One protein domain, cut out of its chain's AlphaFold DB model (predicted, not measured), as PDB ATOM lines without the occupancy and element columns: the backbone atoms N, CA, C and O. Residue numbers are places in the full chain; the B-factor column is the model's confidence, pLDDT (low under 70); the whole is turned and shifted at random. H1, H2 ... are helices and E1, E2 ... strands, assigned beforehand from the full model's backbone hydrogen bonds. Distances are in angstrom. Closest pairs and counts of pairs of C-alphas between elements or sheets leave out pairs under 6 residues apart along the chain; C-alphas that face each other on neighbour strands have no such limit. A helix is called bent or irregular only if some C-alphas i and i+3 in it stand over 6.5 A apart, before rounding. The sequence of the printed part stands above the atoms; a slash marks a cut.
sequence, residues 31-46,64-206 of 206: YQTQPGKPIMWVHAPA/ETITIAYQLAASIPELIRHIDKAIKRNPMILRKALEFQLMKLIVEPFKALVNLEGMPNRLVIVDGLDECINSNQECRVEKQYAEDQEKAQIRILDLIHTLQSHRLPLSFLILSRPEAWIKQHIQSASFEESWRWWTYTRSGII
ATOM      1  N   TYR A  31      12.499  16.424  30.560       60.03
ATOM      2  CA  TYR A  31      13.782  16.205  31.262       60.03
ATOM      3  C   TYR A  31      14.252  17.281  32.273       60.03
ATOM      4  O   TYR A  31      15.144  17.007  33.075       60.03
ATOM      5  N   GLN A  32      13.708  18.499  32.226       59.81
ATOM      6  CA  GLN A  32      14.167  19.655  32.997       59.81
ATOM      7  C   GLN A  32      13.293  19.989  34.213       59.81
ATOM      8  O   GLN A  32      13.808  20.550  35.176       59.81
ATOM      9  N   THR A  33      12.001  19.653  34.206       66.06
ATOM     10  CA  THR A  33      11.071  20.005  35.291       66.06
ATOM     11  C   THR A  33      10.164  18.832  35.626       66.06
ATOM     12  O   THR A  33       9.792  18.043  34.764       66.06
ATOM     13  N   GLN A  34       9.816  18.684  36.906       67.69
ATOM     14  CA  GLN A  34       8.850  17.662  37.297       67.69
ATOM     15  C   GLN A  34       7.485  18.004  36.672       67.69
ATOM     16  O   GLN A  34       7.030  19.147  36.809       67.69
ATOM     17  N   PRO A  35       6.820  17.060  35.982       67.75
ATOM     18  CA  PRO A  35       5.503  17.320  35.429       67.75
ATOM     19  C   PRO A  35       4.513  17.615  36.554       67.75
ATOM     20  O   PRO A  35       4.589  17.024  37.628       67.75
ATOM     21  N   GLY A  36       3.522  18.474  36.281       71.06
ATOM     22  CA  GLY A  36       2.491  18.833  37.269       71.06
ATOM     23  C   GLY A  36       1.718  17.631  37.827       71.06
ATOM     24  O   GLY A  36       1.148  17.716  38.907       71.06
ATOM     25  N   LYS A  37       1.740  16.500  37.108       79.06
ATOM     26  CA  LYS A  37       1.339  15.184  37.604       79.06
ATOM     27  C   LYS A  37       2.514  14.206  37.426       79.06
ATOM     28  O   LYS A  37       2.752  13.766  36.294       79.06
ATOM     29  N   PRO A  38       3.272  13.910  38.497       81.44
ATOM     30  CA  PRO A  38       4.549  13.196  38.427       81.44
ATOM     31  C   PRO A  38       4.421  11.679  38.275       81.44
ATOM     32  O   PRO A  38       5.432  10.993  38.126       81.44
ATOM     33  N   ILE A  39       3.202  11.138  38.294       85.19
ATOM     34  CA  ILE A  39       2.958   9.713  38.079       85.19
ATOM     35  C   ILE A  39       2.123   9.520  36.815       85.19
ATOM     36  O   ILE A  39       1.051  10.114  36.665       85.19
ATOM     37  N   MET A  40       2.622   8.669  35.922       84.81
ATOM     38  CA  MET A  40       1.931   8.194  34.732       84.81
ATOM     39  C   MET A  40       1.692   6.693  34.841       84.81
ATOM     40  O   MET A  40       2.635   5.917  34.979       84.81
ATOM     41  N   TRP A  41       0.437   6.274  34.706       86.12
ATOM     42  CA  TRP A  41       0.088   4.865  34.549       86.12
ATOM     43  C   TRP A  41      -0.322   4.562  33.105       86.12
ATOM     44  O   TRP A  41      -1.211   5.215  32.553       86.12
ATOM     45  N   VAL A  42       0.333   3.570  32.499       82.31
ATOM     46  CA  VAL A  42       0.052   3.081  31.145       82.31
ATOM     47  C   VAL A  42      -0.342   1.611  31.218       82.31
ATOM     48  O   VAL A  42       0.443   0.744  31.612       82.31
ATOM     49  N   HIS A  43      -1.560   1.308  30.775       76.88
ATOM     50  CA  HIS A  43      -2.054  -0.059  30.717       76.88
ATOM     51  C   HIS A  43      -2.519  -0.448  29.313       76.88
ATOM     52  O   HIS A  43      -3.147   0.333  28.595       76.88
ATOM     53  N   ALA A  44      -2.254  -1.702  28.944       62.72
ATOM     54  CA  ALA A  44      -2.742  -2.319  27.719       62.72
ATOM     55  C   ALA A  44      -3.617  -3.546  28.047       62.72
ATOM     56  O   ALA A  44      -3.309  -4.268  29.004       62.72
ATOM     57  N   PRO A  45      -4.698  -3.797  27.287       54.62
ATOM     58  CA  PRO A  45      -5.431  -5.062  27.338       54.62
ATOM     59  C   PRO A  45      -4.529  -6.260  26.995       54.62
ATOM     60  O   PRO A  45      -3.462  -6.097  26.401       54.62
ATOM     61  N   ALA A  46      -4.966  -7.473  27.338       49.66
ATOM     62  CA  ALA A  46      -4.261  -8.700  26.968       49.66
ATOM     63  C   ALA A  46      -4.056  -8.798  25.438       49.66
ATOM     64  O   ALA A  46      -4.953  -8.446  24.671       49.66
ATOM     65  N   GLU A  64      10.479  -4.432  48.721       69.31
ATOM     66  CA  GLU A  64      10.293  -3.653  47.497       69.31
ATOM     67  C   GLU A  64      11.067  -2.323  47.572       69.31
ATOM     68  O   GLU A  64      11.724  -1.901  46.619       69.31
ATOM     69  N   THR A  65      11.109  -1.726  48.765       74.25
ATOM     70  CA  THR A  65      11.885  -0.525  49.078       74.25
ATOM     71  C   THR A  65      13.395  -0.706  48.906       74.25
ATOM     72  O   THR A  65      14.070   0.214  48.446       74.25
ATOM     73  N   ILE A  66      13.951  -1.863  49.277       79.69
ATOM     74  CA  ILE A  66      15.392  -2.142  49.160       79.69
ATOM     75  C   ILE A  66      15.789  -2.175  47.686       79.69
ATOM     76  O   ILE A  66      16.799  -1.582  47.307       79.69
ATOM     77  N   THR A  67      14.979  -2.831  46.856       77.94
ATOM     78  CA  THR A  67      15.214  -2.916  45.411       77.94
ATOM     79  C   THR A  67      15.165  -1.533  44.765       77.94
ATOM     80  O   THR A  67      16.086  -1.176  44.030       77.94
ATOM     81  N   ILE A  68      14.160  -0.717  45.102       79.50
ATOM     82  CA  ILE A  68      14.055   0.667  44.613       79.50
ATOM     83  C   ILE A  68      15.264   1.495  45.072       79.50
ATOM     84  O   ILE A  68      15.892   2.168  44.257       79.50
ATOM     85  N   ALA A  69      15.641   1.421  46.352       84.94
ATOM     86  CA  ALA A  69      16.786   2.159  46.886       84.94
ATOM     87  C   ALA A  69      18.096   1.773  46.183       84.94
ATOM     88  O   ALA A  69      18.894   2.645  45.845       84.94
ATOM     89  N   TYR A  70      18.300   0.481  45.917       83.44
ATOM     90  CA  TYR A  70      19.464  -0.015  45.188       83.44
ATOM     91  C   TYR A  70      19.509   0.510  43.747       83.44
ATOM     92  O   TYR A  70      20.539   1.025  43.313       83.44
ATOM     93  N   GLN A  71      18.393   0.434  43.016       81.19
ATOM     94  CA  GLN A  71      18.314   0.931  41.640       81.19
ATOM     95  C   GLN A  71      18.516   2.451  41.562       81.19
ATOM     96  O   GLN A  71      19.232   2.938  40.684       81.19
ATOM     97  N   LEU A  72      17.955   3.207  42.511       83.88
ATOM     98  CA  LEU A  72      18.177   4.650  42.612       83.88
ATOM     99  C   LEU A  72      19.642   4.973  42.909       83.88
ATOM    100  O   LEU A  72      20.194   5.869  42.282       83.88
ATOM    101  N   ALA A  73      20.290   4.228  43.804       85.75
ATOM    102  CA  ALA A  73      21.705   4.410  44.117       85.75
ATOM    103  C   ALA A  73      22.624   4.092  42.926       85.75
ATOM    104  O   ALA A  73      23.642   4.753  42.744       85.75
ATOM    105  N   ALA A  74      22.259   3.106  42.101       83.06
ATOM    106  CA  ALA A  74      22.984   2.787  40.874       83.06
ATOM    107  C   ALA A  74      22.860   3.896  39.811       83.06
ATOM    108  O   ALA A  74      23.800   4.128  39.056       83.06
ATOM    109  N   SER A  75      21.717   4.589  39.764       80.44
ATOM    110  CA  SER A  75      21.443   5.685  38.820       80.44
ATOM    111  C   SER A  75      21.916   7.062  39.321       80.44
ATOM    112  O   SER A  75      22.256   7.939  38.528       80.44
ATOM    113  N   ILE A  76      21.959   7.257  40.641       85.62
ATOM    114  CA  ILE A  76      22.347   8.497  41.328       85.62
ATOM    115  C   ILE A  76      23.430   8.135  42.358       85.62
ATOM    116  O   ILE A  76      23.119   7.894  43.534       85.62
ATOM    117  N   PRO A  77      24.706   8.051  41.934       88.62
ATOM    118  CA  PRO A  77      25.802   7.594  42.788       88.62
ATOM    119  C   PRO A  77      25.964   8.403  44.081       88.62
ATOM    120  O   PRO A  77      26.449   7.890  45.091       88.62
ATOM    121  N   GLU A  78      25.513   9.657  44.096       90.06
ATOM    122  CA  GLU A  78      25.535  10.535  45.262       90.06
ATOM    123  C   GLU A  78      24.702   9.988  46.429       90.06
ATOM    124  O   GLU A  78      25.014  10.282  47.585       90.06
ATOM    125  N   LEU A  79      23.686   9.160  46.163       91.19
ATOM    126  CA  LEU A  79      22.877   8.511  47.199       91.19
ATOM    127  C   LEU A  79      23.632   7.396  47.926       91.19
ATOM    128  O   LEU A  79      23.351   7.150  49.102       91.19
ATOM    129  N   ILE A  80      24.600   6.744  47.267       91.88
ATOM    130  CA  ILE A  80      25.291   5.549  47.780       91.88
ATOM    131  C   ILE A  80      25.863   5.815  49.173       91.88
ATOM    132  O   ILE A  80      25.607   5.056  50.105       91.88
ATOM    133  N   ARG A  81      26.575   6.936  49.351       94.75
ATOM    134  CA  ARG A  81      27.189   7.302  50.640       94.75
ATOM    135  C   ARG A  81      26.161   7.487  51.762       94.75
ATOM    136  O   ARG A  81      26.451   7.186  52.918       94.75
ATOM    137  N   HIS A  82      24.971   7.993  51.443       94.75
ATOM    138  CA  HIS A  82      23.927   8.259  52.431       94.75
ATOM    139  C   HIS A  82      23.194   6.972  52.816       94.75
ATOM    140  O   HIS A  82      22.959   6.741  54.003       94.75
ATOM    141  N   ILE A  83      22.910   6.111  51.836       93.25
ATOM    142  CA  ILE A  83      22.305   4.792  52.047       93.25
ATOM    143  C   ILE A  83      23.254   3.892  52.845       93.25
ATOM    144  O   ILE A  83      22.854   3.319  53.858       93.25
ATOM    145  N   ASP A  84      24.529   3.830  52.458       93.69
ATOM    146  CA  ASP A  84      25.552   3.053  53.162       93.69
ATOM    147  C   ASP A  84      25.704   3.516  54.619       93.69
ATOM    148  O   ASP A  84      25.687   2.706  55.548       93.69
ATOM    149  N   LYS A  85      25.740   4.834  54.857       94.56
ATOM    150  CA  LYS A  85      25.761   5.395  56.215       94.56
ATOM    151  C   LYS A  85      24.520   5.010  57.025       94.56
ATOM    152  O   LYS A  85      24.649   4.713  58.214       94.56
ATOM    153  N   ALA A  86      23.332   5.018  56.417       94.25
ATOM    154  CA  ALA A  86      22.095   4.621  57.086       94.25
ATOM    155  C   ALA A  86      22.140   3.143  57.509       94.25
ATOM    156  O   ALA A  86      21.880   2.839  58.676       94.25
ATOM    157  N   ILE A  87      22.551   2.249  56.603       93.25
ATOM    158  CA  ILE A  87      22.671   0.807  56.863       93.25
ATOM    159  C   ILE A  87      23.739   0.528  57.925       93.25
ATOM    160  O   ILE A  87      23.468  -0.198  58.879       93.25
ATOM    161  N   LYS A  88      24.924   1.144  57.825       94.25
ATOM    162  CA  LYS A  88      26.002   0.992  58.822       94.25
ATOM    163  C   LYS A  88      25.576   1.454  60.213       94.25
ATOM    164  O   LYS A  88      25.933   0.825  61.204       94.25
ATOM    165  N   ARG A  89      24.801   2.540  60.298       95.12
ATOM    166  CA  ARG A  89      24.293   3.062  61.574       95.12
ATOM    167  C   ARG A  89      23.212   2.170  62.178       95.12
ATOM    168  O   ARG A  89      23.133   2.062  63.398       95.12
ATOM    169  N   ASN A  90      22.353   1.582  61.351       92.62
ATOM    170  CA  ASN A  90      21.292   0.700  61.816       92.62
ATOM    171  C   ASN A  90      21.053  -0.454  60.827       92.62
ATOM    172  O   ASN A  90      20.156  -0.377  59.984       92.62
ATOM    173  N   PRO A  91      21.777  -1.574  60.980       90.12
ATOM    174  CA  PRO A  91      21.606  -2.742  60.116       90.12
ATOM    175  C   PRO A  91      20.198  -3.351  60.181       90.12
ATOM    176  O   PRO A  91      19.770  -4.043  59.258       90.12
ATOM    177  N   MET A  92      19.440  -3.082  61.252       89.31
ATOM    178  CA  MET A  92      18.073  -3.581  61.410       89.31
ATOM    179  C   MET A  92      17.051  -2.857  60.533       89.31
ATOM    180  O   MET A  92      15.918  -3.329  60.474       89.31
ATOM    181  N   ILE A  93      17.415  -1.775  59.822       90.06
ATOM    182  CA  ILE A  93      16.514  -1.087  58.877       90.06
ATOM    183  C   ILE A  93      15.873  -2.091  57.913       90.06
ATOM    184  O   ILE A  93      14.659  -2.063  57.751       90.06
ATOM    185  N   LEU A  94      16.648  -3.036  57.367       84.12
ATOM    186  CA  LEU A  94      16.179  -4.020  56.377       84.12
ATOM    187  C   LEU A  94      15.092  -4.975  56.903       84.12
ATOM    188  O   LEU A  94      14.462  -5.684  56.126       84.12
ATOM    189  N   ARG A  95      14.871  -5.000  58.223       83.94
ATOM    190  CA  ARG A  95      13.854  -5.818  58.903       83.94
ATOM    191  C   ARG A  95      12.701  -4.991  59.481       83.94
ATOM    192  O   ARG A  95      11.820  -5.547  60.129       83.94
ATOM    193  N   LYS A  96      12.718  -3.664  59.319       86.94
ATOM    194  CA  LYS A  96      11.642  -2.771  59.783       86.94
ATOM    195  C   LYS A  96      10.504  -2.701  58.766       86.94
ATOM    196  O   LYS A  96      10.645  -3.178  57.644       86.94
ATOM    197  N   ALA A  97       9.395  -2.082  59.170       86.25
ATOM    198  CA  ALA A  97       8.263  -1.785  58.295       86.25
ATOM    199  C   ALA A  97       8.706  -1.014  57.038       86.25
ATOM    200  O   ALA A  97       9.682  -0.257  57.086       86.25
ATOM    201  N   LEU A  98       8.006  -1.209  55.917       82.19
ATOM    202  CA  LEU A  98       8.424  -0.649  54.629       82.19
ATOM    203  C   LEU A  98       8.465   0.868  54.632       82.19
ATOM    204  O   LEU A  98       9.371   1.434  54.040       82.19
ATOM    205  N   GLU A  99       7.538   1.516  55.322       84.00
ATOM    206  CA  GLU A  99       7.468   2.968  55.447       84.00
ATOM    207  C   GLU A  99       8.735   3.487  56.135       84.00
ATOM    208  O   GLU A  99       9.344   4.468  55.711       84.00
ATOM    209  N   PHE A 100       9.211   2.770  57.158       88.88
ATOM    210  CA  PHE A 100      10.471   3.096  57.818       88.88
ATOM    211  C   PHE A 100      11.667   2.882  56.887       88.88
ATOM    212  O   PHE A 100      12.570   3.718  56.840       88.88
ATOM    213  N   GLN A 101      11.675   1.785  56.126       90.31
ATOM    214  CA  GLN A 101      12.705   1.551  55.115       90.31
ATOM    215  C   GLN A 101      12.696   2.654  54.052       90.31
ATOM    216  O   GLN A 101      13.758   3.141  53.681       90.31
ATOM    217  N   LEU A 102      11.515   3.088  53.608       88.94
ATOM    218  CA  LEU A 102      11.314   4.091  52.563       88.94
ATOM    219  C   LEU A 102      11.911   5.420  53.007       88.94
ATOM    220  O   LEU A 102      12.699   6.042  52.292       88.94
ATOM    221  N   MET A 103      11.601   5.805  54.244       91.62
ATOM    222  CA  MET A 103      12.136   7.011  54.847       91.62
ATOM    223  C   MET A 103      13.658   6.954  54.973       91.62
ATOM    224  O   MET A 103      14.341   7.889  54.562       91.62
ATOM    225  N   LYS A 104      14.207   5.855  55.504       94.25
ATOM    226  CA  LYS A 104      15.643   5.747  55.806       94.25
ATOM    227  C   LYS A 104      16.533   5.478  54.598       94.25
ATOM    228  O   LYS A 104      17.688   5.894  54.614       94.25
ATOM    229  N   LEU A 105      16.034   4.769  53.589       92.81
ATOM    230  CA  LEU A 105      16.826   4.316  52.444       92.81
ATOM    231  C   LEU A 105      16.584   5.139  51.180       92.81
ATOM    232  O   LEU A 105      17.389   5.056  50.260       92.81
ATOM    233  N   ILE A 106      15.513   5.935  51.122       91.62
ATOM    234  CA  ILE A 106      15.197   6.752  49.945       91.62
ATOM    235  C   ILE A 106      15.023   8.213  50.356       91.62
ATOM    236  O   ILE A 106      15.868   9.040  50.029       91.62
ATOM    237  N   VAL A 107      13.991   8.548  51.132       92.75
ATOM    238  CA  VAL A 107      13.641   9.956  51.402       92.75
ATOM    239  C   VAL A 107      14.774  10.726  52.087       92.75
ATOM    240  O   VAL A 107      15.160  11.799  51.626       92.75
ATOM    241  N   GLU A 108      15.311  10.204  53.191       94.69
ATOM    242  CA  GLU A 108      16.395  10.856  53.932       94.69
ATOM    243  C   GLU A 108      17.683  10.975  53.103       94.69
ATOM    244  O   GLU A 108      18.244  12.072  53.066       94.69
ATOM    245  N   PRO A 109      18.143   9.923  52.394       94.69
ATOM    246  CA  PRO A 109      19.254  10.036  51.455       94.69
ATOM    247  C   PRO A 109      19.094  11.139  50.410       94.69
ATOM    248  O   PRO A 109      20.029  11.916  50.241       94.69
ATOM    249  N   PHE A 110      17.927  11.268  49.768       92.62
ATOM    250  CA  PHE A 110      17.680  12.349  48.805       92.62
ATOM    251  C   PHE A 110      17.725  13.730  49.463       92.62
ATOM    252  O   PHE A 110      18.370  14.638  48.948       92.62
ATOM    253  N   LYS A 111      17.080  13.893  50.623       91.56
ATOM    254  CA  LYS A 111      17.071  15.170  51.357       91.56
ATOM    255  C   LYS A 111      18.445  15.565  51.900       91.56
ATOM    256  O   LYS A 111      18.669  16.734  52.191       91.56
ATOM    257  N   ALA A 112      19.351  14.604  52.057       92.38
ATOM    258  CA  ALA A 112      20.724  14.844  52.484       92.38
ATOM    259  C   ALA A 112      21.667  15.226  51.327       92.38
ATOM    260  O   ALA A 112      22.830  15.554  51.585       92.38
ATOM    261  N   LEU A 113      21.200  15.180  50.073       89.56
ATOM    262  CA  LEU A 113      21.955  15.674  48.928       89.56
ATOM    263  C   LEU A 113      22.018  17.203  48.944       89.56
ATOM    264  O   LEU A 113      21.070  17.892  49.316       89.56
ATOM    265  N   VAL A 114      23.161  17.737  48.521       79.06
ATOM    266  CA  VAL A 114      23.339  19.181  48.365       79.06
ATOM    267  C   VAL A 114      22.601  19.597  47.094       79.06
ATOM    268  O   VAL A 114      22.868  19.038  46.036       79.06
ATOM    269  N   ASN A 115      21.699  20.576  47.204       81.44
ATOM    270  CA  ASN A 115      20.914  21.131  46.095       81.44
ATOM    271  C   ASN A 115      19.909  20.158  45.439       81.44
ATOM    272  O   ASN A 115      19.957  19.915  44.235       81.44
ATOM    273  N   LEU A 116      18.962  19.635  46.227       81.56
ATOM    274  CA  LEU A 116      17.848  18.813  45.727       81.56
ATOM    275  C   LEU A 116      17.008  19.536  44.653       81.56
ATOM    276  O   LEU A 116      16.582  18.903  43.694       81.56
ATOM    277  N   GLU A 117      16.798  20.849  44.801       77.06
ATOM    278  CA  GLU A 117      15.978  21.668  43.891       77.06
ATOM    279  C   GLU A 117      16.628  21.884  42.517       77.06
ATOM    280  O   GLU A 117      15.927  22.024  41.521       77.06
ATOM    281  N   GLY A 118      17.962  21.881  42.447       80.06
ATOM    282  CA  GLY A 118      18.699  21.981  41.186       80.06
ATOM    283  C   GLY A 118      18.976  20.638  40.511       80.06
ATOM    284  O   GLY A 118      19.636  20.616  39.472       80.06
ATOM    285  N   MET A 119      18.533  19.517  41.091       81.81
ATOM    286  CA  MET A 119      18.731  18.211  40.473       81.81
ATOM    287  C   MET A 119      17.760  17.993  39.307       81.81
ATOM    288  O   MET A 119      16.582  18.343  39.412       81.81
ATOM    289  N   PRO A 120      18.210  17.353  38.212       82.31
ATOM    290  CA  PRO A 120      17.306  16.967  37.143       82.31
ATOM    291  C   PRO A 120      16.274  15.968  37.673       82.31
ATOM    292  O   PRO A 120      16.616  15.033  38.404       82.31
ATOM    293  N   ASN A 121      15.020  16.145  37.258       83.75
ATOM    294  CA  ASN A 121      13.965  15.166  37.491       83.75
ATOM    295  C   ASN A 121      14.409  13.801  36.940       83.75
ATOM    296  O   ASN A 121      14.993  13.742  35.859       83.75
ATOM    297  N   ARG A 122      14.152  12.697  37.645       84.19
ATOM    298  CA  ARG A 122      14.539  11.332  37.244       84.19
ATOM    299  C   ARG A 122      13.307  10.465  37.017       84.19
ATOM    300  O   ARG A 122      12.423  10.412  37.866       84.19
ATOM    301  N   LEU A 123      13.266   9.764  35.887       82.62
ATOM    302  CA  LEU A 123      12.204   8.814  35.574       82.62
ATOM    303  C   LEU A 123      12.499   7.454  36.216       82.62
ATOM    304  O   LEU A 123      13.513   6.826  35.919       82.62
ATOM    305  N   VAL A 124      11.587   6.994  37.064       83.88
ATOM    306  CA  VAL A 124      11.539   5.636  37.607       83.88
ATOM    307  C   VAL A 124      10.489   4.863  36.822       83.88
ATOM    308  O   VAL A 124       9.333   5.276  36.763       83.88
ATOM    309  N   ILE A 125      10.882   3.749  36.212       81.00
ATOM    310  CA  ILE A 125       9.966   2.905  35.445       81.00
ATOM    311  C   ILE A 125       9.667   1.652  36.265       81.00
ATOM    312  O   ILE A 125      10.581   0.972  36.725       81.00
ATOM    313  N   VAL A 126       8.381   1.391  36.474       80.19
ATOM    314  CA  VAL A 126       7.852   0.212  37.160       80.19
ATOM    315  C   VAL A 126       7.166  -0.641  36.105       80.19
ATOM    316  O   VAL A 126       5.998  -0.418  35.787       80.19
ATOM    317  N   ASP A 127       7.911  -1.576  35.525       78.50
ATOM    318  CA  ASP A 127       7.400  -2.493  34.509       78.50
ATOM    319  C   ASP A 127       6.933  -3.813  35.128       78.50
ATOM    320  O   ASP A 127       7.660  -4.421  35.916       78.50
ATOM    321  N   GLY A 128       5.721  -4.244  34.771       74.75
ATOM    322  CA  GLY A 128       5.139  -5.500  35.240       74.75
ATOM    323  C   GLY A 128       4.643  -5.456  36.686       74.75
ATOM    324  O   GLY A 128       4.788  -6.438  37.409       74.75
ATOM    325  N   LEU A 129       4.042  -4.343  37.135       80.12
ATOM    326  CA  LEU A 129       3.467  -4.267  38.493       80.12
ATOM    327  C   LEU A 129       2.485  -5.421  38.760       80.12
ATOM    328  O   LEU A 129       2.451  -5.951  39.864       80.12
ATOM    329  N   ASP A 130       1.723  -5.841  37.749       78.12
ATOM    330  CA  ASP A 130       0.757  -6.932  37.869       78.12
ATOM    331  C   ASP A 130       1.390  -8.318  38.108       78.12
ATOM    332  O   ASP A 130       0.700  -9.249  38.517       78.12
ATOM    333  N   GLU A 131       2.703  -8.455  37.921       73.38
ATOM    334  CA  GLU A 131       3.460  -9.686  38.180       73.38
ATOM    335  C   GLU A 131       4.012  -9.752  39.619       73.38
ATOM    336  O   GLU A 131       4.631 -10.744  40.011       73.38
ATOM    337  N   CYS A 132       3.796  -8.709  40.431       70.81
ATOM    338  CA  CYS A 132       4.259  -8.661  41.817       70.81
ATOM    339  C   CYS A 132       3.427  -9.579  42.722       70.81
ATOM    340  O   CYS A 132       2.223  -9.393  42.887       70.81
ATOM    341  N   ILE A 133       4.095 -10.544  43.357       65.88
ATOM    342  CA  ILE A 133       3.494 -11.526  44.268       65.88
ATOM    343  C   ILE A 133       4.162 -11.395  45.637       65.88
ATOM    344  O   ILE A 133       5.376 -11.212  45.736       65.88
ATOM    345  N   ASN A 134       3.381 -11.518  46.710       60.78
ATOM    346  CA  ASN A 134       3.915 -11.540  48.068       60.78
ATOM    347  C   ASN A 134       4.732 -12.826  48.300       60.78
ATOM    348  O   ASN A 134       4.189 -13.929  48.252       60.78
ATOM    349  N   SER A 135       6.034 -12.698  48.573       54.56
ATOM    350  CA  SER A 135       6.970 -13.828  48.700       54.56
ATOM    351  C   SER A 135       6.854 -14.623  50.009       54.56
ATOM    352  O   SER A 135       7.741 -15.417  50.318       54.56
ATOM    353  N   ASN A 136       5.799 -14.426  50.801       51.91
ATOM    354  CA  ASN A 136       5.511 -15.251  51.977       51.91
ATOM    355  C   ASN A 136       4.917 -16.600  51.537       51.91
ATOM    356  O   ASN A 136       3.746 -16.898  51.772       51.91
ATOM    357  N   GLN A 137       5.723 -17.391  50.832       53.31
ATOM    358  CA  GLN A 137       5.350 -18.692  50.303       53.31
ATOM    359  C   GLN A 137       5.776 -19.798  51.255       53.31
ATOM    360  O   GLN A 137       6.958 -20.046  51.429       53.31
ATOM    361  N   GLU A 138       4.776 -20.470  51.813       49.84
ATOM    362  CA  GLU A 138       4.649 -21.928  51.787       49.84
ATOM    363  C   GLU A 138       3.181 -22.247  52.141       49.84
ATOM    364  O   GLU A 138       2.682 -21.832  53.182       49.84
ATOM    365  N   CYS A 139       2.469 -22.919  51.226       51.25
ATOM    366  CA  CYS A 139       1.047 -23.313  51.293       51.25
ATOM    367  C   CYS A 139       0.002 -22.187  51.178       51.25
ATOM    368  O   CYS A 139      -0.458 -21.647  52.183       51.25
ATOM    369  N   ARG A 140      -0.477 -21.884  49.960       54.72
ATOM    370  CA  ARG A 140      -1.658 -21.021  49.777       54.72
ATOM    371  C   ARG A 140      -2.622 -21.568  48.723       54.72
ATOM    372  O   ARG A 140      -2.221 -21.955  47.633       54.72
ATOM    373  N   VAL A 141      -3.898 -21.614  49.105       61.62
ATOM    374  CA  VAL A 141      -5.070 -21.906  48.263       61.62
ATOM    375  C   VAL A 141      -5.246 -20.769  47.242       61.62
ATOM    376  O   VAL A 141      -4.919 -19.628  47.563       61.62
ATOM    377  N   GLU A 142      -5.790 -21.037  46.049       60.91
ATOM    378  CA  GLU A 142      -5.949 -20.058  44.946       60.91
ATOM    379  C   GLU A 142      -6.545 -18.707  45.381       60.91
ATOM    380  O   GLU A 142      -6.082 -17.648  44.961       60.91
ATOM    381  N   LYS A 143      -7.534 -18.724  46.284       60.34
ATOM    382  CA  LYS A 143      -8.162 -17.502  46.801       60.34
ATOM    383  C   LYS A 143      -7.195 -16.635  47.616       60.34
ATOM    384  O   LYS A 143      -7.198 -15.419  47.477       60.34
ATOM    385  N   GLN A 144      -6.342 -17.261  48.426       67.56
ATOM    386  CA  GLN A 144      -5.344 -16.549  49.222       67.56
ATOM    387  C   GLN A 144      -4.276 -15.930  48.314       67.56
ATOM    388  O   GLN A 144      -3.899 -14.782  48.521       67.56
ATOM    389  N   TYR A 145      -3.859 -16.654  47.271       66.25
ATOM    390  CA  TYR A 145      -2.893 -16.170  46.284       66.25
ATOM    391  C   TYR A 145      -3.355 -14.869  45.603       66.25
ATOM    392  O   TYR A 145      -2.581 -13.916  45.525       66.25
ATOM    393  N   ALA A 146      -4.621 -14.799  45.175       65.00
ATOM    394  CA  ALA A 146      -5.182 -13.591  44.567       65.00
ATOM    395  C   ALA A 146      -5.198 -12.393  45.538       65.00
ATOM    396  O   ALA A 146      -4.781 -11.296  45.171       65.00
ATOM    397  N   GLU A 147      -5.607 -12.607  46.795       68.62
ATOM    398  CA  GLU A 147      -5.616 -11.556  47.827       68.62
ATOM    399  C   GLU A 147      -4.206 -11.047  48.171       68.62
ATOM    400  O   GLU A 147      -4.015  -9.880  48.519       68.62
ATOM    401  N   ASP A 148      -3.201 -11.917  48.109       73.69
ATOM    402  CA  ASP A 148      -1.815 -11.545  48.395       73.69
ATOM    403  C   ASP A 148      -1.173 -10.748  47.271       73.69
ATOM    404  O   ASP A 148      -0.386  -9.834  47.538       73.69
ATOM    405  N   GLN A 149      -1.506 -11.106  46.033       77.06
ATOM    406  CA  GLN A 149      -1.104 -10.374  44.845       77.06
ATOM    407  C   GLN A 149      -1.703  -8.964  44.862       77.06
ATOM    408  O   GLN A 149      -0.958  -7.992  44.758       77.06
ATOM    409  N   GLU A 150      -3.012  -8.834  45.105       83.25
ATOM    410  CA  GLU A 150      -3.670  -7.531  45.264       83.25
ATOM    411  C   GLU A 150      -2.958  -6.675  46.322       83.25
ATOM    412  O   GLU A 150      -2.520  -5.560  46.036       83.25
ATOM    413  N   LYS A 151      -2.747  -7.216  47.529       81.69
ATOM    414  CA  LYS A 151      -2.075  -6.489  48.618       81.69
ATOM    415  C   LYS A 151      -0.662  -6.043  48.250       81.69
ATOM    416  O   LYS A 151      -0.280  -4.929  48.599       81.69
ATOM    417  N   ALA A 152       0.122  -6.889  47.583       79.88
ATOM    418  CA  ALA A 152       1.485  -6.547  47.180       79.88
ATOM    419  C   ALA A 152       1.500  -5.380  46.181       79.88
ATOM    420  O   ALA A 152       2.261  -4.426  46.341       79.88
ATOM    421  N   GLN A 153       0.617  -5.420  45.188       83.62
ATOM    422  CA  GLN A 153       0.544  -4.388  44.161       83.62
ATOM    423  C   GLN A 153       0.036  -3.051  44.705       83.62
ATOM    424  O   GLN A 153       0.641  -2.011  44.440       83.62
ATOM    425  N   ILE A 154      -1.032  -3.075  45.509       84.88
ATOM    426  CA  ILE A 154      -1.580  -1.881  46.167       84.88
ATOM    427  C   ILE A 154      -0.520  -1.234  47.060       84.88
ATOM    428  O   ILE A 154      -0.297  -0.027  46.996       84.88
ATOM    429  N   ARG A 155       0.234  -2.049  47.804       83.06
ATOM    430  CA  ARG A 155       1.336  -1.573  48.641       83.06
ATOM    431  C   ARG A 155       2.412  -0.839  47.841       83.06
ATOM    432  O   ARG A 155       2.914   0.178  48.304       83.06
ATOM    433  N   ILE A 156       2.774  -1.315  46.649       83.44
ATOM    434  CA  ILE A 156       3.739  -0.613  45.785       83.44
ATOM    435  C   ILE A 156       3.181   0.744  45.337       83.44
ATOM    436  O   ILE A 156       3.904   1.741  45.381       83.44
ATOM    437  N   LEU A 157       1.903   0.806  44.951       85.62
ATOM    438  CA  LEU A 157       1.249   2.066  44.580       85.62
ATOM    439  C   LEU A 157       1.257   3.070  45.746       85.62
ATOM    440  O   LEU A 157       1.590   4.240  45.545       85.62
ATOM    441  N   ASP A 158       0.993   2.604  46.967       85.50
ATOM    442  CA  ASP A 158       1.042   3.422  48.185       85.50
ATOM    443  C   ASP A 158       2.454   3.929  48.498       85.50
ATOM    444  O   ASP A 158       2.631   5.089  48.888       85.50
ATOM    445  N   LEU A 159       3.488   3.106  48.293       83.19
ATOM    446  CA  LEU A 159       4.881   3.539  48.449       83.19
ATOM    447  C   LEU A 159       5.242   4.628  47.436       83.19
ATOM    448  O   LEU A 159       5.864   5.622  47.810       83.19
ATOM    449  N   ILE A 160       4.836   4.471  46.173       84.62
ATOM    450  CA  ILE A 160       5.083   5.465  45.119       84.62
ATOM    451  C   ILE A 160       4.386   6.785  45.461       84.62
ATOM    452  O   ILE A 160       5.008   7.848  45.399       84.62
ATOM    453  N   HIS A 161       3.125   6.726  45.890       84.38
ATOM    454  CA  HIS A 161       2.392   7.900  46.355       84.38
ATOM    455  C   HIS A 161       3.079   8.558  47.558       84.38
ATOM    456  O   HIS A 161       3.251   9.779  47.608       84.38
ATOM    457  N   THR A 162       3.543   7.753  48.511       84.94
ATOM    458  CA  THR A 162       4.290   8.248  49.668       84.94
ATOM    459  C   THR A 162       5.591   8.929  49.246       84.94
ATOM    460  O   THR A 162       5.938   9.963  49.804       84.94
ATOM    461  N   LEU A 163       6.313   8.428  48.243       84.50
ATOM    462  CA  LEU A 163       7.509   9.105  47.727       84.50
ATOM    463  C   LEU A 163       7.186  10.457  47.081       84.50
ATOM    464  O   LEU A 163       7.951  11.407  47.258       84.50
ATOM    465  N   GLN A 164       6.051  10.572  46.388       82.44
ATOM    466  CA  GLN A 164       5.627  11.837  45.783       82.44
ATOM    467  C   GLN A 164       5.317  12.926  46.807       82.44
ATOM    468  O   GLN A 164       5.709  14.077  46.613       82.44
ATOM    469  N   SER A 165       4.698  12.578  47.938       85.25
ATOM    470  CA  SER A 165       4.407  13.565  48.988       85.25
ATOM    471  C   SER A 165       5.672  14.217  49.572       85.25
ATOM    472  O   SER A 165       5.614  15.314  50.129       85.25
ATOM    473  N   HIS A 166       6.839  13.592  49.385       87.50
ATOM    474  CA  HIS A 166       8.132  14.107  49.828       87.50
ATOM    475  C   HIS A 166       8.812  15.063  48.840       87.50
ATOM    476  O   HIS A 166       9.911  15.529  49.149       87.50
ATOM    477  N   ARG A 167       8.172  15.380  47.699       84.56
ATOM    478  CA  ARG A 167       8.669  16.317  46.671       84.56
ATOM    479  C   ARG A 167      10.091  16.000  46.198       84.56
ATOM    480  O   ARG A 167      10.923  16.888  46.027       84.56
ATOM    481  N   LEU A 168      10.388  14.714  46.039       87.88
ATOM    482  CA  LEU A 168      11.644  14.276  45.434       87.88
ATOM    483  C   LEU A 168      11.597  14.545  43.918       87.88
ATOM    484  O   LEU A 168      10.509  14.472  43.345       87.88
ATOM    485  N   PRO A 169      12.739  14.790  43.248       87.44
ATOM    486  CA  PRO A 169      12.808  14.990  41.799       87.44
ATOM    487  C   PRO A 169      12.681  13.644  41.066       87.44
ATOM    488  O   PRO A 169      13.573  13.223  40.334       87.44
ATOM    489  N   LEU A 170      11.594  12.924  41.339       86.44
ATOM    490  CA  LEU A 170      11.278  11.609  40.808       86.44
ATOM    491  C   LEU A 170       9.919  11.669  40.115       86.44
ATOM    492  O   LEU A 170       8.930  12.133  40.684       86.44
ATOM    493  N   SER A 171       9.858  11.138  38.903       86.38
ATOM    494  CA  SER A 171       8.610  10.847  38.197       86.38
ATOM    495  C   SER A 171       8.494   9.347  37.990       86.38
ATOM    496  O   SER A 171       9.509   8.682  37.806       86.38
ATOM    497  N   PHE A 172       7.282   8.805  38.024       85.69
ATOM    498  CA  PHE A 172       7.058   7.362  37.942       85.69
ATOM    499  C   PHE A 172       6.234   7.021  36.710       85.69
ATOM    500  O   PHE A 172       5.143   7.555  36.530       85.69
ATOM    501  N   LEU A 173       6.745   6.113  35.886       84.69
ATOM    502  CA  LEU A 173       6.003   5.478  34.805       84.69
ATOM    503  C   LEU A 173       5.673   4.049  35.226       84.69
ATOM    504  O   LEU A 173       6.572   3.227  35.372       84.69
ATOM    505  N   ILE A 174       4.392   3.752  35.412       85.31
ATOM    506  CA  ILE A 174       3.914   2.432  35.824       85.31
ATOM    507  C   ILE A 174       3.310   1.740  34.609       85.31
ATOM    508  O   ILE A 174       2.389   2.266  33.983       85.31
ATOM    509  N   LEU A 175       3.812   0.550  34.289       81.94
ATOM    510  CA  LEU A 175       3.343  -0.286  33.193       81.94
ATOM    511  C   LEU A 175       2.753  -1.566  33.782       81.94
ATOM    512  O   LEU A 175       3.462  -2.360  34.397       81.94
ATOM    513  N   SER A 176       1.447  -1.772  33.610       83.25
ATOM    514  CA  SER A 176       0.796  -2.975  34.147       83.25
ATOM    515  C   SER A 176      -0.468  -3.385  33.405       83.25
ATOM    516  O   SER A 176      -1.051  -2.607  32.632       83.25
ATOM    517  N   ARG A 177      -0.919  -4.627  33.589       80.88
ATOM    518  CA  ARG A 177      -2.281  -5.023  33.214       80.88
ATOM    519  C   ARG A 177      -3.304  -4.220  34.025       80.88
ATOM    520  O   ARG A 177      -3.054  -3.870  35.178       80.88
ATOM    521  N   PRO A 178      -4.466  -3.911  33.428       82.50
ATOM    522  CA  PRO A 178      -5.517  -3.155  34.089       82.50
ATOM    523  C   PRO A 178      -6.347  -4.035  35.033       82.50
ATOM    524  O   PRO A 178      -7.561  -4.168  34.844       82.50
ATOM    525  N   GLU A 179      -5.691  -4.662  36.011       84.75
ATOM    526  CA  GLU A 179      -6.353  -5.452  37.053       84.75
ATOM    527  C   GLU A 179      -7.339  -4.566  37.831       84.75
ATOM    528  O   GLU A 179      -7.131  -3.357  37.979       84.75
ATOM    529  N   ALA A 180      -8.467  -5.143  38.258       85.62
ATOM    530  CA  ALA A 180      -9.597  -4.366  38.771       85.62
ATOM    531  C   ALA A 180      -9.221  -3.536  40.008       85.62
ATOM    532  O   ALA A 180      -9.584  -2.366  40.087       85.62
ATOM    533  N   TRP A 181      -8.434  -4.111  40.919       86.94
ATOM    534  CA  TRP A 181      -7.965  -3.436  42.127       86.94
ATOM    535  C   TRP A 181      -6.937  -2.334  41.829       86.94
ATOM    536  O   TRP A 181      -7.030  -1.259  42.412       86.94
ATOM    537  N   ILE A 182      -6.026  -2.522  40.858       85.25
ATOM    538  CA  ILE A 182      -5.115  -1.452  40.400       85.25
ATOM    539  C   ILE A 182      -5.931  -0.260  39.886       85.25
ATOM    540  O   ILE A 182      -5.688   0.880  40.283       85.25
ATOM    541  N   LYS A 183      -6.920  -0.526  39.019       84.69
ATOM    542  CA  LYS A 183      -7.821   0.508  38.488       84.69
ATOM    543  C   LYS A 183      -8.534   1.254  39.605       84.69
ATOM    544  O   LYS A 183      -8.486   2.478  39.633       84.69
ATOM    545  N   GLN A 184      -9.179   0.515  40.506       86.00
ATOM    546  CA  GLN A 184      -9.946   1.086  41.609       86.00
ATOM    547  C   GLN A 184      -9.076   1.945  42.526       86.00
ATOM    548  O   GLN A 184      -9.504   3.025  42.921       86.00
ATOM    549  N   HIS A 185      -7.853   1.504  42.823       85.81
ATOM    550  CA  HIS A 185      -6.937   2.240  43.690       85.81
ATOM    551  C   HIS A 185      -6.477   3.554  43.066       85.81
ATOM    552  O   HIS A 185      -6.603   4.605  43.689       85.81
ATOM    553  N   ILE A 186      -6.031   3.514  41.805       81.44
ATOM    554  CA  ILE A 186      -5.569   4.708  41.077       81.44
ATOM    555  C   ILE A 186      -6.712   5.709  40.861       81.44
ATOM    556  O   ILE A 186      -6.487   6.915  40.899       81.44
ATOM    557  N   GLN A 187      -7.935   5.217  40.642       76.81
ATOM    558  CA  GLN A 187      -9.131   6.045  40.449       76.81
ATOM    559  C   GLN A 187      -9.771   6.509  41.766       76.81
ATOM    560  O   GLN A 187     -10.745   7.260  41.736       76.81
ATOM    561  N   SER A 188      -9.273   6.064  42.922       77.94
ATOM    562  CA  SER A 188      -9.804   6.496  44.212       77.94
ATOM    563  C   SER A 188      -9.419   7.953  44.514       77.94
ATOM    564  O   SER A 188      -8.347   8.433  44.139       77.94
ATOM    565  N   ALA A 189     -10.304   8.669  45.216       52.69
ATOM    566  CA  ALA A 189     -10.239  10.122  45.423       52.69
ATOM    567  C   ALA A 189      -8.951  10.639  46.103       52.69
ATOM    568  O   ALA A 189      -8.677  11.835  46.063       52.69
ATOM    569  N   SER A 190      -8.131   9.769  46.702       57.41
ATOM    570  CA  SER A 190      -6.835  10.152  47.279       57.41
ATOM    571  C   SER A 190      -5.730  10.401  46.238       57.41
ATOM    572  O   SER A 190      -4.694  10.948  46.599       57.41
ATOM    573  N   PHE A 191      -5.931  10.037  44.964       56.31
ATOM    574  CA  PHE A 191      -4.870   9.998  43.947       56.31
ATOM    575  C   PHE A 191      -5.113  10.950  42.752       56.31
ATOM    576  O   PHE A 191      -4.239  11.128  41.903       56.31
ATOM    577  N   GLU A 192      -6.254  11.639  42.677       52.31
ATOM    578  CA  GLU A 192      -6.651  12.413  41.486       52.31
ATOM    579  C   GLU A 192      -5.750  13.628  41.177       52.31
ATOM    580  O   GLU A 192      -5.539  13.984  40.008       52.31
ATOM    581  N   GLU A 193      -5.154  14.246  42.200       54.94
ATOM    582  CA  GLU A 193      -4.344  15.462  42.035       54.94
ATOM    583  C   GLU A 193      -2.937  15.178  41.476       54.94
ATOM    584  O   GLU A 193      -2.424  15.971  40.686       54.94
ATOM    585  N   SER A 194      -2.338  14.021  41.792       52.28
ATOM    586  CA  SER A 194      -0.944  13.686  41.422       52.28
ATOM    587  C   SER A 194      -0.802  12.745  40.214       52.28
ATOM    588  O   SER A 194       0.304  12.582  39.690       52.28
ATOM    589  N   TRP A 195      -1.892  12.128  39.748       54.78
ATOM    590  CA  TRP A 195      -1.846  11.054  38.750       54.78
ATOM    591  C   TRP A 195      -2.400  11.471  37.384       54.78
ATOM    592  O   TRP A 195      -3.473  12.073  37.270       54.78
ATOM    593  N   ARG A 196      -1.666  11.124  36.319       57.31
ATOM    594  CA  ARG A 196      -2.190  11.009  34.949       57.31
ATOM    595  C   ARG A 196      -2.309   9.529  34.599       57.31
ATOM    596  O   ARG A 196      -1.360   8.769  34.773       57.31
ATOM    597  N   TRP A 197      -3.445   9.123  34.051       57.12
ATOM    598  CA  TRP A 197      -3.654   7.772  33.531       57.12
ATOM    599  C   TRP A 197      -4.287   7.841  32.142       57.12
ATOM    600  O   TRP A 197      -4.993   8.798  31.834       57.12
ATOM    601  N   TRP A 198      -4.028   6.826  31.316       56.81
ATOM    602  CA  TRP A 198      -4.563   6.717  29.955       56.81
ATOM    603  C   TRP A 198      -4.915   5.266  29.633       56.81
ATOM    604  O   TRP A 198      -4.235   4.347  30.098       56.81
ATOM    605  N   THR A 199      -5.933   5.053  28.794       47.91
ATOM    606  CA  THR A 199      -6.295   3.713  28.306       47.91
ATOM    607  C   THR A 199      -5.852   3.533  26.857       47.91
ATOM    608  O   THR A 199      -6.206   4.318  25.978       47.91
ATOM    609  N   TYR A 200      -5.116   2.458  26.571       45.62
ATOM    610  CA  TYR A 200      -4.826   2.078  25.189       45.62
ATOM    611  C   TYR A 200      -6.066   1.460  24.516       45.62
ATOM    612  O   TYR A 200      -6.589   0.449  24.994       45.62
ATOM    613  N   THR A 201      -6.517   2.029  23.390       41.72
ATOM    614  CA  THR A 201      -7.593   1.469  22.550       41.72
ATOM    615  C   THR A 201      -7.128   1.275  21.098       41.72
ATOM    616  O   THR A 201      -6.124   1.846  20.677       41.72
ATOM    617  N   ARG A 202      -7.858   0.471  20.303       35.03
ATOM    618  CA  ARG A 202      -7.560   0.203  18.872       35.03
ATOM    619  C   ARG A 202      -7.484   1.463  17.994       35.03
ATOM    620  O   ARG A 202      -6.922   1.398  16.909       35.03
ATOM    621  N   SER A 203      -8.029   2.583  18.461       35.22
ATOM    622  CA  SER A 203      -8.087   3.863  17.744       35.22
ATOM    623  C   SER A 203      -6.980   4.841  18.166       35.22
ATOM    624  O   SER A 203      -6.972   5.984  17.718       35.22
ATOM    625  N   GLY A 204      -6.072   4.413  19.051       42.22
ATOM    626  CA  GLY A 204      -5.112   5.273  19.740       42.22
ATOM    627  C   GLY A 204      -5.368   5.366  21.251       42.22
ATOM    628  O   GLY A 204      -6.240   4.698  21.813       42.22
ATOM    629  N   ILE A 205      -4.554   6.184  21.917       39.84
ATOM    630  CA  ILE A 205      -4.608   6.439  23.363       39.84
ATOM    631  C   ILE A 205      -5.649   7.537  23.631       39.84
ATOM    632  O   ILE A 205      -5.474   8.651  23.121       39.84
ATOM    633  N   ILE A 206      -6.678   7.218  24.426       44.44
ATOM    634  CA  ILE A 206      -7.693   8.157  24.942       44.44
ATOM    635  C   ILE A 206      -7.374   8.500  26.390       44.44
ATOM    636  O   ILE A 206      -6.972   7.576  27.144       44.44
TER     637      ILE A 206
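AT A GLANCE: This is residues 31 to 46 and 64 to 206 of the 206 residues of an uncharacterized protein of Candolleomyces aberdarensis (UniProt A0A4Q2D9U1). A twisted parallel sheet of four strands has the long helix H5 and the short helix H6 side by side over one face, and no named helix covers its other face. Toward the E2 edge and beyond H5, helices H1 to H4 gather into a second part. The 159 printed residues have six named helices and four named strands, in the order E1 H1 H2 H3 H4 E2 H5 E3 H6 E4, and the class is mixed. The sheet's order is E2 E3 E1 E4. The whole is compact, with a radius of gyration of the C-alphas of 16.9 A and spans of 46 by 45 by 26 A.

HOW THE PARTS SIT: Begin with the sheet, which is twisted, its C-alphas up to 4.2 A off the best plane: E2, residues 122 to 127; E3, residues 170 to 176; E1, residues 39 to 43; E4, residues 195 to 201. Within hydrogen-bond range you find N 124 and O 171 at 2.8 A, N 40 and O 172 at 2.8 A, and N 196 and O 39 at 2.9 A. H5, residues 142 to 165, only grazes the sheet with residues 156 to 164; E2, H5, E3 form a strand-helix-strand unit, parallel neighbours with a helix between, its crossover right-handed. H6, residues 180 to 186, only grazes the sheet with residues 182 to 186; E3, H6, E4 form a split strand-helix-strand unit, with E1 between E3 and E4 in the sheet, its crossover also right-handed. H5 touches H6 with residues 150 to 154 alone, at a shallow tilt of 14 degrees, the same way; the closest C-alphas, of Glu 150 and Trp 181, are 6.7 A apart. Next find the hub, H4, residues 98 to 111: H5 touches it with residues 159 to 163 alone, the closest C-alphas being Val 107 and Leu 163, 7.2 A. H1, residues 64 to 75, touches H4 with residues 64 to 69 alone, closest C-alphas Ala 69 and Ile 106, 5.7 A, and only grazes the sheet with residues 68 to 75. H2, residues 77 to 89, touches H4 at a steep tilt of 50 degrees, closest C-alphas His 82 and Pro 109, 5.1 A, and touches H1 only at the corner. H3, residues 91 to 95, touches H4, closest C-alphas Ile 93 and Gln 101, 6.0 A. Every O i to N i+4 pair is within range in H1, H5 and H6, against 7 of 9 in H2, 7 of 10 in H4 and 0 of 1 in H3, which has 1 of 2 O i to N i+3 pairs.

IN THESE COORDINATES: Find C-alpha 39 at (2.958, 9.713, 38.079), where E1 begins. H5 runs 35.4 A from C-alpha 142 at (-5.949, -20.058, 44.946); H2 spans 19.4 A, H4 18.3 A, H1 16.9 A. H3 and H4 are only just irregular: C-alphas 91 and 94, and likewise 105 and 108, are 6.7 A apart. E3 spans 19.2 A, and E4 19.7 A, ending at C-alpha 201 (-7.593, 1.469, 22.550).

THE WHOLE: The farthest C-alphas, of Arg 89 and Ser 203, are 54.5 A apart. Residues 47 to 63 are not printed, and C-alphas 46 and 64 are 25.7 A apart across the cut. The link from E2 to H5 is long, residues 128 to 141. Mean pLDDT of the printed part is 77.2; among the residues under 70 are 133 to 147 and 189 to 206.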